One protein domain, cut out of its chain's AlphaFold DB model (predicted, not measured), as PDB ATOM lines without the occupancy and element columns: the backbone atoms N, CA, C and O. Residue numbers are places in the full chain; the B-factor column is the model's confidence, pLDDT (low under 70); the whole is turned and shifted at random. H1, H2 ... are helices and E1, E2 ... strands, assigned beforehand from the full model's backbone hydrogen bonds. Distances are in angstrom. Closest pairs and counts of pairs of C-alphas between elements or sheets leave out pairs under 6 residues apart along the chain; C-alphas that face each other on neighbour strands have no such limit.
ATOM      1  N   GLY A 791      44.891  24.922  92.231       93.75
ATOM      2  CA  GLY A 791      44.812  26.380  92.045       93.75
ATOM      3  C   GLY A 791      44.429  27.189  93.297       93.75
ATOM      4  O   GLY A 791      45.043  28.214  93.575       93.75
ATOM      5  N   CYS A 792      43.441  26.741  94.084       91.94
ATOM      6  CA  CYS A 792      43.012  27.425  95.320       91.94
ATOM      7  C   CYS A 792      43.300  26.639  96.614       91.94
ATOM      8  O   CYS A 792      42.782  26.994  97.673       91.94
ATOM      9  N   LYS A 793      44.088  25.557  96.525       91.56
ATOM     10  CA  LYS A 793      44.532  24.653  97.610       91.56
ATOM     11  C   LYS A 793      43.427  24.066  98.511       91.56
ATOM     12  O   LYS A 793      43.731  23.416  99.506       91.56
ATOM     13  N   SER A 794      42.160  24.267  98.153       88.12
ATOM     14  CA  SER A 794      40.976  23.893  98.931       88.12
ATOM     15  C   SER A 794      40.428  22.534  98.486       88.12
ATOM     16  O   SER A 794      40.498  22.198  97.301       88.12
ATOM     17  N   PHE A 795      39.866  21.766  99.420       87.31
ATOM     18  CA  PHE A 795      39.182  20.503  99.130       87.31
ATOM     19  C   PHE A 795      37.732  20.749  98.697       87.31
ATOM     20  O   PHE A 795      37.017  21.513  99.344       87.31
ATOM     21  N   TYR A 796      37.289  20.062  97.643       88.19
ATOM     22  CA  TYR A 796      35.895  20.041  97.188       88.19
ATOM     23  C   TYR A 796      35.470  18.593  96.921       88.19
ATOM     24  O   TYR A 796      36.296  17.829  96.416       88.19
ATOM     25  N   PRO A 797      34.209  18.200  97.188       88.25
ATOM     26  CA  PRO A 797      33.663  16.925  96.711       88.25
ATOM     27  C   PRO A 797      33.911  16.751  95.208       88.25
ATOM     28  O   PRO A 797      33.975  17.751  94.495       88.25
ATOM     29  N   LEU A 798      33.984  15.517  94.697       87.38
ATOM     30  CA  LEU A 798      34.243  15.271  93.263       87.38
ATOM     31  C   LEU A 798      33.309  16.061  92.314       87.38
ATOM     32  O   LEU A 798      33.776  16.567  91.302       87.38
ATOM     33  N   LYS A 799      32.042  16.302  92.693       89.25
ATOM     34  CA  LYS A 799      31.076  17.155  91.952       89.25
ATOM     35  C   LYS A 799      31.487  18.637  91.794       89.25
ATOM     36  O   LYS A 799      30.876  19.370  91.017       89.25
ATOM     37  N   GLY A 800      32.472  19.094  92.569       89.75
ATOM     38  CA  GLY A 800      33.107  20.411  92.465       89.75
ATOM     39  C   GLY A 800      34.249  20.463  91.445       89.75
ATOM     40  O   GLY A 800      34.870  21.511  91.287       89.75
ATOM     41  N   PHE A 801      34.530  19.358  90.758       92.75
ATOM     42  CA  PHE A 801      35.369  19.270  89.565       92.75
ATOM     43  C   PHE A 801      34.462  19.012  88.350       92.75
ATOM     44  O   PHE A 801      33.250  18.845  88.499       92.75
ATOM     45  N   PHE A 802      35.032  19.034  87.147       90.38
ATOM     46  CA  PHE A 802      34.356  18.503  85.963       90.38
ATOM     47  C   PHE A 802      34.578  16.987  85.857       90.38
ATOM     48  O   PHE A 802      35.451  16.439  86.536       90.38
ATOM     49  N   ASP A 803      33.768  16.336  85.022       87.00
ATOM     50  CA  ASP A 803      33.722  14.882  84.859       87.00
ATOM     51  C   ASP A 803      34.983  14.290  84.192       87.00
ATOM     52  O   ASP A 803      35.965  14.984  83.923       87.00
ATOM     53  N   GLU A 804      34.989  12.965  84.016       70.81
ATOM     54  CA  GLU A 804      36.205  12.142  84.027       70.81
ATOM     55  C   GLU A 804      37.280  12.507  82.981       70.81
ATOM     56  O   GLU A 804      38.468  12.394  83.296       70.81
ATOM     57  N   ASP A 805      36.875  12.988  81.802       77.25
ATOM     58  CA  ASP A 805      37.735  13.351  80.660       77.25
ATOM     59  C   ASP A 805      38.602  14.608  80.900       77.25
ATOM     60  O   ASP A 805      39.579  14.853  80.190       77.25
ATOM     61  N   LEU A 806      38.231  15.451  81.870       81.75
ATOM     62  CA  LEU A 806      38.742  16.818  82.007       81.75
ATOM     63  C   LEU A 806      39.808  16.964  83.108       81.75
ATOM     64  O   LEU A 806      40.046  16.068  83.916       81.75
ATOM     65  N   CYS A 807      40.493  18.117  83.162       85.12
ATOM     66  CA  CYS A 807      41.609  18.328  84.094       85.12
ATOM     67  C   CYS A 807      41.168  18.321  85.577       85.12
ATOM     68  O   CYS A 807      40.964  19.374  86.189       85.12
ATOM     69  N   LYS A 808      41.155  17.138  86.208       90.06
ATOM     70  CA  LYS A 808      40.849  16.910  87.639       90.06
ATOM     71  C   LYS A 808      41.838  17.571  88.626       90.06
ATOM     72  O   LYS A 808      41.890  17.161  89.783       90.06
ATOM     73  N   HIS A 809      42.671  18.528  88.212       94.50
ATOM     74  CA  HIS A 809      43.568  19.300  89.089       94.50
ATOM     75  C   HIS A 809      42.946  20.620  89.566       94.50
ATOM     76  O   HIS A 809      43.384  21.176  90.576       94.50
ATOM     77  N   LEU A 810      41.918  21.111  88.869       94.81
ATOM     78  CA  LEU A 810      41.225  22.359  89.176       94.81
ATOM     79  C   LEU A 810      39.747  22.093  89.474       94.81
ATOM     80  O   LEU A 810      39.074  21.408  88.710       94.81
ATOM     81  N   CYS A 811      39.232  22.671  90.563       94.44
ATOM     82  CA  CYS A 811      37.786  22.750  90.781       94.44
ATOM     83  C   CYS A 811      37.126  23.612  89.690       94.44
ATOM     84  O   CYS A 811      37.794  24.467  89.096       94.44
ATOM     85  N   LYS A 812      35.818  23.422  89.469       94.75
ATOM     86  CA  LYS A 812      35.026  24.092  88.424       94.75
ATOM     87  C   LYS A 812      35.290  25.596  88.355       94.75
ATOM     88  O   LYS A 812      35.611  26.117  87.291       94.75
ATOM     89  N   ASP A 813      35.243  26.274  89.502       94.12
ATOM     90  CA  ASP A 813      35.486  27.716  89.602       94.12
ATOM     91  C   ASP A 813      36.884  28.119  89.097       94.12
ATOM     92  O   ASP A 813      37.031  29.083  88.353       94.12
ATOM     93  N   CYS A 814      37.932  27.396  89.512       94.62
ATOM     94  CA  CYS A 814      39.307  27.720  89.135       94.62
ATOM     95  C   CYS A 814      39.586  27.390  87.670       94.62
ATOM     96  O   CYS A 814      40.299  28.145  87.020       94.62
ATOM     97  N   LEU A 815      39.007  26.309  87.140       94.94
ATOM     98  CA  LEU A 815      39.095  26.005  85.712       94.94
ATOM     99  C   LEU A 815      38.384  27.076  84.869       94.94
ATOM    100  O   LEU A 815      38.914  27.507  83.852       94.94
ATOM    101  N   SER A 816      37.233  27.567  85.334       93.50
ATOM    102  CA  SER A 816      36.477  28.631  84.660       93.50
ATOM    103  C   SER A 816      37.255  29.949  84.594       93.50
ATOM    104  O   SER A 816      37.251  30.601  83.555       93.50
ATOM    105  N   ILE A 817      37.999  30.295  85.652       93.25
ATOM    106  CA  ILE A 817      38.891  31.468  85.667       93.25
ATOM    107  C   ILE A 817      40.064  31.275  84.699       93.25
ATOM    108  O   ILE A 817      40.360  32.171  83.916       93.25
ATOM    109  N   GLU A 818      40.717  30.109  84.697       94.69
ATOM    110  CA  GLU A 818      41.831  29.841  83.773       94.69
ATOM    111  C   GLU A 818      41.387  29.901  82.297       94.69
ATOM    112  O   GLU A 818      42.122  30.427  81.464       94.69
ATOM    113  N   ILE A 819      40.174  29.427  81.980       93.69
ATOM    114  CA  ILE A 819      39.595  29.497  80.628       93.69
ATOM    115  C   ILE A 819      39.163  30.925  80.262       93.69
ATOM    116  O   ILE A 819      39.366  31.339  79.122       93.69
ATOM    117  N   ALA A 820      38.609  31.697  81.202       90.94
ATOM    118  CA  ALA A 820      38.278  33.109  80.979       90.94
ATOM    119  C   ALA A 820      39.531  33.981  80.772       90.94
ATOM    120  O   ALA A 820      39.494  34.940  80.009       90.94
ATOM    121  N   LEU A 821      40.664  33.592  81.365       92.44
ATOM    122  CA  LEU A 821      41.999  34.133  81.081       92.44
ATOM    123  C   LEU A 821      42.622  33.555  79.786       92.44
ATOM    124  O   LEU A 821      43.843  33.579  79.620       92.44
ATOM    125  N   SER A 822      41.800  33.014  78.880       94.69
ATOM    126  CA  SER A 822      42.167  32.451  77.571       94.69
ATOM    127  C   SER A 822      43.230  31.343  77.593       94.69
ATOM    128  O   SER A 822      43.867  31.073  76.573       94.69
ATOM    129  N   LYS A 823      43.440  30.660  78.726       95.38
ATOM    130  CA  LYS A 823      44.408  29.557  78.797       95.38
ATOM    131  C   LYS A 823      43.772  28.272  78.288       95.38
ATOM    132  O   LYS A 823      42.795  27.789  78.848       95.38
ATOM    133  N   GLU A 824      44.374  27.669  77.268       95.19
ATOM    134  CA  GLU A 824      43.899  26.396  76.711       95.19
ATOM    135  C   GLU A 824      44.373  25.151  77.477       95.19
ATOM    136  O   GLU A 824      43.896  24.054  77.202       95.19
ATOM    137  N   LYS A 825      45.358  25.268  78.375       96.00
ATOM    138  CA  LYS A 825      46.029  24.122  79.012       96.00
ATOM    139  C   LYS A 825      46.055  24.264  80.524       96.00
ATOM    140  O   LYS A 825      46.258  25.355  81.054       96.00
ATOM    141  N   CYS A 826      45.923  23.137  81.214       95.62
ATOM    142  CA  CYS A 826      45.980  23.096  82.668       95.62
ATOM    143  C   CYS A 826      47.422  23.306  83.166       95.62
ATOM    144  O   CYS A 826      48.295  22.521  82.789       95.62
ATOM    145  N   PRO A 827      47.700  24.270  84.067       95.25
ATOM    146  CA  PRO A 827      49.069  24.597  84.488       95.25
ATOM    147  C   PRO A 827      49.773  23.504  85.319       95.25
ATOM    148  O   PRO A 827      50.930  23.678  85.683       95.25
ATOM    149  N   TYR A 828      49.098  22.384  85.617       95.31
ATOM    150  CA  TYR A 828      49.625  21.285  86.440       95.31
ATOM    151  C   TYR A 828      49.876  19.972  85.674       95.31
ATOM    152  O   TYR A 828      50.849  19.291  85.963       95.31
ATOM    153  N   CYS A 829      49.028  19.609  84.700       94.19
ATOM    154  CA  CYS A 829      49.230  18.429  83.831       94.19
ATOM    155  C   CYS A 829      49.698  18.791  82.412       94.19
ATOM    156  O   CYS A 829      49.954  17.892  81.620       94.19
ATOM    157  N   LEU A 830      49.671  20.078  82.038       93.62
ATOM    158  CA  LEU A 830      49.770  20.586  80.657       93.62
ATOM    159  C   LEU A 830      48.698  20.057  79.677       93.62
ATOM    160  O   LEU A 830      48.665  20.474  78.518       93.62
ATOM    161  N   CYS A 831      47.792  19.193  80.141       92.75
ATOM    162  CA  CYS A 831      46.694  18.631  79.371       92.75
ATOM    163  C   CYS A 831      45.728  19.734  78.890       92.75
ATOM    164  O   CYS A 831      45.370  20.643  79.651       92.75
ATOM    165  N   LYS A 832      45.386  19.696  77.590       94.81
ATOM    166  CA  LYS A 832      44.548  20.704  76.920       94.81
ATOM    167  C   LYS A 832      43.097  20.561  77.380       94.81
ATOM    168  O   LYS A 832      42.599  19.455  77.555       94.81
ATOM    169  N   TYR A 833      42.435  21.689  77.588       93.44
ATOM    170  CA  TYR A 833      41.021  21.758  77.904       93.44
ATOM    171  C   TYR A 833      40.183  21.538  76.639       93.44
ATOM    172  O   TYR A 833      40.402  22.201  75.625       93.44
ATOM    173  N   GLU A 834      39.176  20.668  76.710       93.38
ATOM    174  CA  GLU A 834      38.150  20.536  75.667       93.38
ATOM    175  C   GLU A 834      37.157  21.701  75.790       93.38
ATOM    176  O   GLU A 834      36.062  21.564  76.339       93.38
ATOM    177  N   LEU A 835      37.585  22.887  75.347       92.88
ATOM    178  CA  LEU A 835      36.894  24.156  75.595       92.88
ATOM    179  C   LEU A 835      35.408  24.122  75.223       92.88
ATOM    180  O   LEU A 835      34.611  24.736  75.927       92.88
ATOM    181  N   ASP A 836      35.024  23.390  74.181       92.81
ATOM    182  CA  ASP A 836      33.640  23.328  73.705       92.81
ATOM    183  C   ASP A 836      32.731  22.527  74.654       92.81
ATOM    184  O   ASP A 836      31.640  22.996  74.986       92.81
ATOM    185  N   LYS A 837      33.212  21.396  75.206       92.12
ATOM    186  CA  LYS A 837      32.502  20.665  76.277       92.12
ATOM    187  C   LYS A 837      32.318  21.557  77.512       92.12
ATOM    188  O   LYS A 837      31.240  21.590  78.100       92.12
ATOM    189  N   ILE A 838      33.358  22.303  77.904       92.19
ATOM    190  CA  ILE A 838      33.350  23.099  79.144       92.19
ATOM    191  C   ILE A 838      32.504  24.379  78.998       92.19
ATOM    192  O   ILE A 838      31.744  24.713  79.905       92.19
ATOM    193  N   LYS A 839      32.577  25.080  77.859       92.00
ATOM    194  CA  LYS A 839      31.713  26.238  77.543       92.00
ATOM    195  C   LYS A 839      30.244  25.830  77.401       92.00
ATOM    196  O   LYS A 839      29.355  26.562  77.834       92.00
ATOM    197  N   GLY A 840      29.990  24.647  76.835       92.88
ATOM    198  CA  GLY A 840      28.656  24.055  76.733       92.88
ATOM    199  C   GLY A 840      28.051  23.620  78.073       92.88
ATOM    200  O   GLY A 840      26.828  23.504  78.166       92.88
ATOM    201  N   TYR A 841      28.867  23.414  79.116       94.31
ATOM    202  CA  TYR A 841      28.405  22.949  80.424       94.31
ATOM    203  C   TYR A 841      27.501  23.985  81.107       94.31
ATOM    204  O   TYR A 841      27.924  25.102  81.420       94.31
ATOM    205  N   LYS A 842      26.250  23.597  81.373       95.81
ATOM    206  CA  LYS A 842      25.246  24.420  82.057       95.81
ATOM    207  C   LYS A 842      24.956  23.883  83.451       95.81
ATOM    208  O   LYS A 842      24.886  22.677  83.659       95.81
ATOM    209  N   GLU A 843      24.721  24.789  84.391       95.75
ATOM    210  CA  GLU A 843      24.293  24.470  85.750       95.75
ATOM    211  C   GLU A 843      23.277  25.522  86.231       95.75
ATOM    212  O   GLU A 843      23.336  26.682  85.816       95.75
ATOM    213  N   LYS A 844      22.308  25.147  87.077       97.31
ATOM    214  CA  LYS A 844      21.296  26.103  87.557       97.31
ATOM    215  C   LYS A 844      21.864  27.031  88.619       97.31
ATOM    216  O   LYS A 844      22.445  26.585  89.606       97.31
ATOM    217  N   CYS A 845      21.629  28.331  88.455       97.81
ATOM    218  CA  CYS A 845      21.915  29.302  89.502       97.81
ATOM    219  C   CYS A 845      21.028  29.027  90.723       97.81
ATOM    220  O   CYS A 845      19.803  29.102  90.647       97.81
ATOM    221  N   SER A 846      21.650  28.767  91.870       96.81
ATOM    222  CA  SER A 846      20.968  28.429  93.128       96.81
ATOM    223  C   SER A 846      20.028  29.538  93.618       96.81
ATOM    224  O   SER A 846      19.078  29.252  94.340       96.81
ATOM    225  N   CYS A 847      20.277  30.788  93.209       96.75
ATOM    226  CA  CYS A 847      19.434  31.948  93.492       96.75
ATOM    227  C   CYS A 847      18.282  32.086  92.482       96.75
ATOM    228  O   CYS A 847      17.126  31.875  92.834       96.75
ATOM    229  N   CYS A 848      18.583  32.425  91.222       97.44
ATOM    230  CA  CYS A 848      17.563  32.794  90.233       97.44
ATOM    231  C   CYS A 848      16.971  31.609  89.447       97.44
ATOM    232  O   CYS A 848      16.139  31.826  88.569       97.44
ATOM    233  N   LEU A 849      17.404  30.376  89.736       96.94
ATOM    234  CA  LEU A 849      16.937  29.089  89.184       96.94
ATOM    235  C   LEU A 849      17.064  28.901  87.660       96.94
ATOM    236  O   LEU A 849      16.785  27.812  87.155       96.94
ATOM    237  N   LYS A 850      17.537  29.919  86.933       97.81
ATOM    238  CA  LYS A 850      17.869  29.854  85.504       97.81
ATOM    239  C   LYS A 850      19.073  28.936  85.276       97.81
ATOM    240  O   LYS A 850      20.049  28.996  86.028       97.81
ATOM    241  N   ASP A 851      19.008  28.129  84.221       97.75
ATOM    242  CA  ASP A 851      20.163  27.418  83.670       97.75
ATOM    243  C   ASP A 851      21.184  28.424  83.134       97.75
ATOM    244  O   ASP A 851      20.817  29.357  82.415       97.75
ATOM    245  N   LYS A 852      22.454  28.251  83.506       97.44
ATOM    246  CA  LYS A 852      23.539  29.185  83.200       97.44
ATOM    247  C   LYS A 852      24.779  28.434  82.729       97.44
ATOM    248  O   LYS A 852      25.165  27.441  83.346       97.44
ATOM    249  N   LYS A 853      25.409  28.887  81.641       95.88
ATOM    250  CA  LYS A 853      26.695  28.347  81.167       95.88
ATOM    251  C   LYS A 853      27.770  28.631  82.214       95.88
ATOM    252  O   LYS A 853      27.997  29.788  82.561       95.88
ATOM    253  N   TYR A 854      28.444  27.597  82.714       93.94
ATOM    254  CA  TYR A 854      29.281  27.733  83.910       93.94
ATOM    255  C   TYR A 854      30.462  28.690  83.688       93.94
ATOM    256  O   TYR A 854      30.732  29.536  84.541       93.94
ATOM    257  N   VAL A 855      31.122  28.599  82.528       94.12
ATOM    258  CA  VAL A 855      32.251  29.474  82.174       94.12
ATOM    259  C   VAL A 855      31.786  30.813  81.602       94.12
ATOM    260  O   VAL A 855      32.246  31.846  82.066       94.12
ATOM    261  N   GLU A 856      30.884  30.819  80.613       93.75
ATOM    262  CA  GLU A 856      30.494  32.055  79.908       93.75
ATOM    263  C   GLU A 856      29.661  33.023  80.765       93.75
ATOM    264  O   GLU A 856      29.715  34.227  80.547       93.75
ATOM    265  N   GLU A 857      28.903  32.522  81.747       94.00
ATOM    266  CA  GLU A 857      28.066  33.341  82.642       94.00
ATOM    267  C   GLU A 857      28.598  33.343  84.092       94.00
ATOM    268  O   GLU A 857      27.861  33.616  85.048       94.00
ATOM    269  N   TYR A 858      29.894  33.026  84.229       92.75
ATOM    270  CA  TYR A 858      30.721  33.077  85.437       92.75
ATOM    271  C   TYR A 858      30.005  32.556  86.692       92.75
ATOM    272  O   TYR A 858      29.729  33.289  87.647       92.75
ATOM    273  N   MET A 859      29.694  31.258  86.683       96.12
ATOM    274  CA  MET A 859      29.137  30.560  87.839       96.12
ATOM    275  C   MET A 859      30.209  30.375  88.923       96.12
ATOM    276  O   MET A 859      31.331  29.947  88.651       96.12
ATOM    277  N   ILE A 860      29.861  30.703  90.170       95.25
ATOM    278  CA  ILE A 860      30.763  30.655  91.325       95.25
ATOM    279  C   ILE A 860      30.105  29.890  92.475       95.25
ATOM    280  O   ILE A 860      28.978  30.190  92.878       95.25
ATOM    281  N   SER A 861      30.837  28.937  93.050       94.06
ATOM    282  CA  SER A 861      30.444  28.248  94.280       94.06
ATOM    283  C   SER A 861      30.614  29.150  95.509       94.06
ATOM    284  O   SER A 861      31.743  29.524  95.863       94.06
ATOM    285  N   LEU A 862      29.497  29.508  96.156       91.44
ATOM    286  CA  LEU A 862      29.466  30.371  97.343       91.44
ATOM    287  C   LEU A 862      29.659  29.559  98.625       91.44
ATOM    288  O   LEU A 862      30.728  29.585  99.218       91.44
ATOM    289  N   CYS A 863      28.631  28.822  99.041       88.38
ATOM    290  CA  CYS A 863      28.648  27.955 100.218       88.38
ATOM    291  C   CYS A 863      28.459  26.487  99.798       88.38
ATOM    292  O   CYS A 863      28.310  26.195  98.610       88.38
ATOM    293  N   LYS A 864      28.494  25.553 100.758       82.69
ATOM    294  CA  LYS A 864      28.508  24.093 100.527       82.69
ATOM    295  C   LYS A 864      27.389  23.616  99.578       82.69
ATOM    296  O   LYS A 864      26.283  23.326 100.018       82.69
ATOM    297  N   GLY A 865      27.712  23.478  98.290       85.06
ATOM    298  CA  GLY A 865      26.809  22.970  97.249       85.06
ATOM    299  C   GLY A 865      25.958  24.018  96.519       85.06
ATOM    300  O   GLY A 865      25.159  23.627  95.672       85.06
ATOM    301  N   HIS A 866      26.113  25.319  96.793       94.31
ATOM    302  CA  HIS A 866      25.355  26.376  96.111       94.31
ATOM    303  C   HIS A 866      26.217  27.154  95.114       94.31
ATOM    304  O   HIS A 866      27.064  27.969  95.491       94.31
ATOM    305  N   ASN A 867      25.936  26.933  93.830       95.88
ATOM    306  CA  ASN A 867      26.567  27.609  92.701       95.88
ATOM    307  C   ASN A 867      25.654  28.739  92.199       95.88
ATOM    308  O   ASN A 867      24.458  28.529  91.982       95.88
ATOM    309  N   HIS A 868      26.193  29.952  92.075       96.62
ATOM    310  CA  HIS A 868      25.466  31.180  91.734       96.62
ATOM    311  C   HIS A 868      26.072  31.819  90.483       96.62
ATOM    312  O   HIS A 868      27.293  31.876  90.370       96.62
ATOM    313  N   CYS A 869      25.248  32.354  89.577       96.94
ATOM    314  CA  CYS A 869      25.753  33.170  88.470       96.94
ATOM    315  C   CYS A 869      26.289  34.511  88.981       96.94
ATOM    316  O   CYS A 869      25.896  34.959  90.063       96.94
ATOM    317  N   PHE A 870      27.146  35.155  88.190       95.94
ATOM    318  CA  PHE A 870      27.901  36.363  88.539       95.94
ATOM    319  C   PHE A 870      27.121  37.405  89.362       95.94
ATOM    320  O   PHE A 870      27.542  37.772  90.458       95.94
ATOM    321  N   ASP A 871      25.945  37.826  88.894       96.88
ATOM    322  CA  ASP A 871      25.140  38.872  89.545       96.88
ATOM    323  C   ASP A 871      24.550  38.405  90.881       96.88
ATOM    324  O   ASP A 871      24.544  39.136  91.872       96.88
ATOM    325  N   CYS A 872      24.119  37.142  90.940       97.38
ATOM    326  CA  CYS A 872      23.629  36.512  92.165       97.38
ATOM    327  C   CYS A 872      24.758  36.252  93.172       97.38
ATOM    328  O   CYS A 872      24.496  36.221  94.372       97.38
ATOM    329  N   ALA A 873      25.998  36.066  92.708       96.81
ATOM    330  CA  ALA A 873      27.181  36.003  93.557       96.81
ATOM    331  C   ALA A 873      27.555  37.397  94.092       96.81
ATOM    332  O   ALA A 873      27.820  37.532  95.284       96.81
ATOM    333  N   LYS A 874      27.500  38.445  93.258       97.25
ATOM    334  CA  LYS A 874      27.706  39.846  93.676       97.25
ATOM    335  C   LYS A 874      26.689  40.295  94.728       97.25
ATOM    336  O   LYS A 874      27.094  40.849  95.749       97.25
ATOM    337  N   ALA A 875      25.397  40.021  94.519       97.44
ATOM    338  CA  ALA A 875      24.341  40.326  95.488       97.44
ATOM    339  C   ALA A 875      24.582  39.609  96.828       97.44
ATOM    340  O   ALA A 875      24.707  40.258  97.863       97.44
ATOM    341  N   ALA A 876      24.790  38.290  96.790       96.75
ATOM    342  CA  ALA A 876      25.051  37.478  97.979       96.75
ATOM    343  C   ALA A 876      26.316  37.909  98.756       96.75
ATOM    344  O   ALA A 876      26.347  37.860  99.984       96.75
ATOM    345  N   VAL A 877      27.359  38.378  98.060       96.75
ATOM    346  CA  VAL A 877      28.567  38.953  98.680       96.75
ATOM    347  C   VAL A 877      28.285  40.308  99.335       96.75
ATOM    348  O   VAL A 877      28.735  40.531 100.459       96.75
ATOM    349  N   LYS A 878      27.517  41.192  98.681       97.31
ATOM    350  CA  LYS A 878      27.087  42.489  99.240       97.31
ATOM    351  C   LYS A 878      26.242  42.300 100.506       97.31
ATOM    352  O   LYS A 878      26.457  42.988 101.498       97.31
ATOM    353  N   GLU A 879      25.322  41.342 100.474       97.25
ATOM    354  CA  GLU A 879      24.412  40.983 101.572       97.25
ATOM    355  C   GLU A 879      25.061  40.057 102.618       97.25
ATOM    356  O   GLU A 879      24.435  39.726 103.623       97.25
ATOM    357  N   LYS A 880      26.302  39.600 102.377       96.94
ATOM    358  CA  LYS A 880      27.039  38.587 103.161       96.94
ATOM    359  C   LYS A 880      26.246  37.295 103.435       96.94
ATOM    360  O   LYS A 880      26.612  36.530 104.328       96.94
ATOM    361  N   THR A 881      25.191  37.013 102.672       97.06
ATOM    362  CA  THR A 881      24.278  35.875 102.855       97.06
ATOM    363  C   THR A 881      24.038  35.156 101.532       97.06
ATOM    364  O   THR A 881      23.979  35.762 100.467       97.06
ATOM    365  N   CYS A 882      23.911  33.830 101.568       97.19
ATOM    366  CA  CYS A 882      23.538  33.055 100.388       97.19
ATOM    367  C   CYS A 882      22.011  32.970 100.308       97.19
ATOM    368  O   CYS A 882      21.382  32.277 101.107       97.19
ATOM    369  N   SER A 883      21.415  33.615  99.305       93.94
ATOM    370  CA  SER A 883      19.958  33.678  99.106       93.94
ATOM    371  C   SER A 883      19.236  32.319  99.066       93.94
ATOM    372  O   SER A 883      18.046  32.256  99.371       93.94
ATOM    373  N   LYS A 884      19.934  31.217  98.742       95.31
ATOM    374  CA  LYS A 884      19.344  29.869  98.665       95.31
ATOM    375  C   LYS A 884      19.161  29.188 100.027       95.31
ATOM    376  O   LYS A 884      18.095  28.637 100.275       95.31
ATOM    377  N   CYS A 885      20.167  29.212 100.905       94.75
ATOM    378  CA  CYS A 885      20.047  28.699 102.283       94.75
ATOM    379  C   CYS A 885      19.640  29.771 103.301       94.75
ATOM    380  O   CYS A 885      19.366  29.429 104.447       94.75
ATOM    381  N   LYS A 886      19.645  31.053 102.912       94.88
ATOM    382  CA  LYS A 886      19.494  32.228 103.791       94.88
ATOM    383  C   LYS A 886      20.541  32.322 104.914       94.88
ATOM    384  O   LYS A 886      20.405  33.146 105.810       94.88
ATOM    385  N   SER A 887      21.600  31.506 104.872       93.94
ATOM    386  CA  SER A 887      22.685  31.559 105.852       93.94
ATOM    387  C   SER A 887      23.684  32.660 105.508       93.94
ATOM    388  O   SER A 887      23.904  32.971 104.333       93.94
ATOM    389  N   LEU A 888      24.371  33.175 106.528       95.06
ATOM    390  CA  LEU A 888      25.601  33.941 106.341       95.06
ATOM    391  C   LEU A 888      26.611  33.130 105.511       95.06
ATOM    392  O   LEU A 888      26.714  31.905 105.644       95.06
ATOM    393  N   ILE A 889      27.349  33.817 104.643       95.00
ATOM    394  CA  ILE A 889      28.488  33.252 103.919       95.00
ATOM    395  C   ILE A 889      29.673  33.259 104.883       95.00
ATOM    396  O   ILE A 889      30.084  34.318 105.358       95.00
ATOM    397  N   GLY A 890      30.240  32.084 105.171       92.44
ATOM    398  CA  GLY A 890      31.406  31.981 106.047       92.44
ATOM    399  C   GLY A 890      32.571  32.823 105.519       92.44
ATOM    400  O   GLY A 890      32.821  32.853 104.317       92.44
ATOM    401  N   GLN A 891      33.317  33.487 106.403       93.81
ATOM    402  CA  GLN A 891      34.367  34.456 106.043       93.81
ATOM    403  C   GLN A 891      35.352  33.932 104.972       93.81
ATOM    404  O   GLN A 891      35.712  34.657 104.049       93.81
ATOM    405  N   LYS A 892      35.727  32.644 105.035       90.06
ATOM    406  CA  LYS A 892      36.594  31.981 104.040       90.06
ATOM    407  C   LYS A 892      35.938  31.854 102.657       90.06
ATOM    408  O   LYS A 892      36.597  32.099 101.650       90.06
ATOM    409  N   ASP A 893      34.650  31.517 102.605       91.12
ATOM    410  CA  ASP A 893      33.849  31.475 101.373       91.12
ATOM    411  C   ASP A 893      33.634  32.889 100.798       91.12
ATOM    412  O   ASP A 893      33.727  33.088  99.585       91.12
ATOM    413  N   LEU A 894      33.421  33.886 101.666       93.69
ATOM    414  CA  LEU A 894      33.250  35.294 101.294       93.69
ATOM    415  C   LEU A 894      34.533  35.860 100.665       93.69
ATOM    416  O   LEU A 894      34.487  36.392  99.558       93.69
ATOM    417  N   ILE A 895      35.688  35.668 101.315       93.81
ATOM    418  CA  ILE A 895      37.009  36.068 100.798       93.81
ATOM    419  C   ILE A 895      37.336  35.327  99.494       93.81
ATOM    420  O   ILE A 895      37.800  35.948  98.534       93.81
ATOM    421  N   ARG A 896      37.055  34.014  99.411       92.00
ATOM    422  CA  ARG A 896      37.222  33.238  98.169       92.00
ATOM    423  C   ARG A 896      36.385  33.828  97.036       92.00
ATOM    424  O   ARG A 896      36.895  33.982  95.929       92.00
ATOM    425  N   THR A 897      35.126  34.163  97.303       92.38
ATOM    426  CA  THR A 897      34.211  34.715  96.297       92.38
ATOM    427  C   THR A 897      34.641  36.114  95.864       92.38
ATOM    428  O   THR A 897      34.768  36.348  94.666       92.38
ATOM    429  N   LEU A 898      34.960  37.010  96.805       94.44
ATOM    430  CA  LEU A 898      35.490  38.351  96.524       94.44
ATOM    431  C   LEU A 898      36.749  38.307  95.652       94.44
ATOM    432  O   LEU A 898      36.852  39.061  94.687       94.44
ATOM    433  N   LYS A 899      37.687  37.393  95.942       93.56
ATOM    434  CA  LYS A 899      38.895  37.226  95.123       93.56
ATOM    435  C   LYS A 899      38.558  36.829  93.682       93.56
ATOM    436  O   LYS A 899      39.160  37.370  92.763       93.56
ATOM    437  N   ARG A 900      37.585  35.934  93.477       91.00
ATOM    438  CA  ARG A 900      37.139  35.496  92.141       91.00
ATOM    439  C   ARG A 900      36.374  36.591  91.393       91.00
ATOM    440  O   ARG A 900      36.666  36.832  90.233       91.00
ATOM    441  N   LEU A 901      35.479  37.310  92.075       92.12
ATOM    442  CA  LEU A 901      34.737  38.472  91.552       92.12
ATOM    443  C   LEU A 901      35.617  39.705  91.240       92.12
ATOM    444  O   LEU A 901      35.082  40.718  90.804       92.12
ATOM    445  N   LYS A 902      36.927  39.628  91.515       93.06
ATOM    446  CA  LYS A 902      37.964  40.602  91.131       93.06
ATOM    447  C   LYS A 902      38.958  40.038  90.091       93.06
ATOM    448  O   LYS A 902      39.838  40.756  89.626       93.06
ATOM    449  N   GLN A 903      38.878  38.741  89.782       89.31
ATOM    450  CA  GLN A 903      39.638  38.095  88.699       89.31
ATOM    451  C   GLN A 903      38.827  38.010  87.397       89.31
ATOM    452  O   GLN A 903      39.426  37.875  86.332       89.31
ATOM    453  N   TYR A 904      37.499  38.092  87.516       83.88
ATOM    454  CA  TYR A 904      36.554  38.506  86.481       83.88
ATOM    455  C   TYR A 904      36.277  40.012  86.598       83.88
ATOM    456  O   TYR A 904      35.945  40.622  85.562       83.88
TER     457      TYR A 904
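AT A GLANCE: This is residues 791 to 904 of the 904 residues of the protein "RING-type domain-containing protein" of Stentor coeruleus (UniProt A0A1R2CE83). With little regular structure, this is a body mostly of loops: H1 lies nearest the middle, the helical hairpin H3 and H4 makes one side, and H2 with the strand hairpin E2 and E3 another. The 114 residues, 43 in named elements, run E1 H1 H2 E2 E3 H3 H4, class mixed. It is compact, radius of gyration of the C-alphas 13.5 A, spanning 39 by 28 by 24 A.

HOW THE PARTS SIT: E1, residues 795 to 797, pairs with no named strand. H1, residues 812 to 820, is close to but not clearly touching H2, residues 835 to 840; their closest C-alphas, of Ile 819 and Leu 835, are 7.8 A apart. E2, residues 842 to 844, and E3, residues 851 to 853, form an antiparallel hairpin; N 843 and O 852, 2.9 A apart, are within hydrogen-bond range. H3, residues 870 to 878, and H4, residues 891 to 900, touch in a helical hairpin, at a steep tilt of 41 degrees, opposite ways; their closest C-alphas, of Val 877 and Leu 894, are 6.5 A apart. Every O i to N i+4 pair in H1, H2, H3 and H4 is within range.

IN THESE COORDINATES: E1 begins at C-alpha 795 (39.182, 20.503, 99.130); H4, 14.2 A long, ends at C-alpha 900 (37.139, 35.496, 92.141).

THE WHOLE: The printed part has no cut. Links E1 to H1, H1 to H2, E3 to H3 and H3 to H4 are long. No printed residue is under 70 in pLDDT.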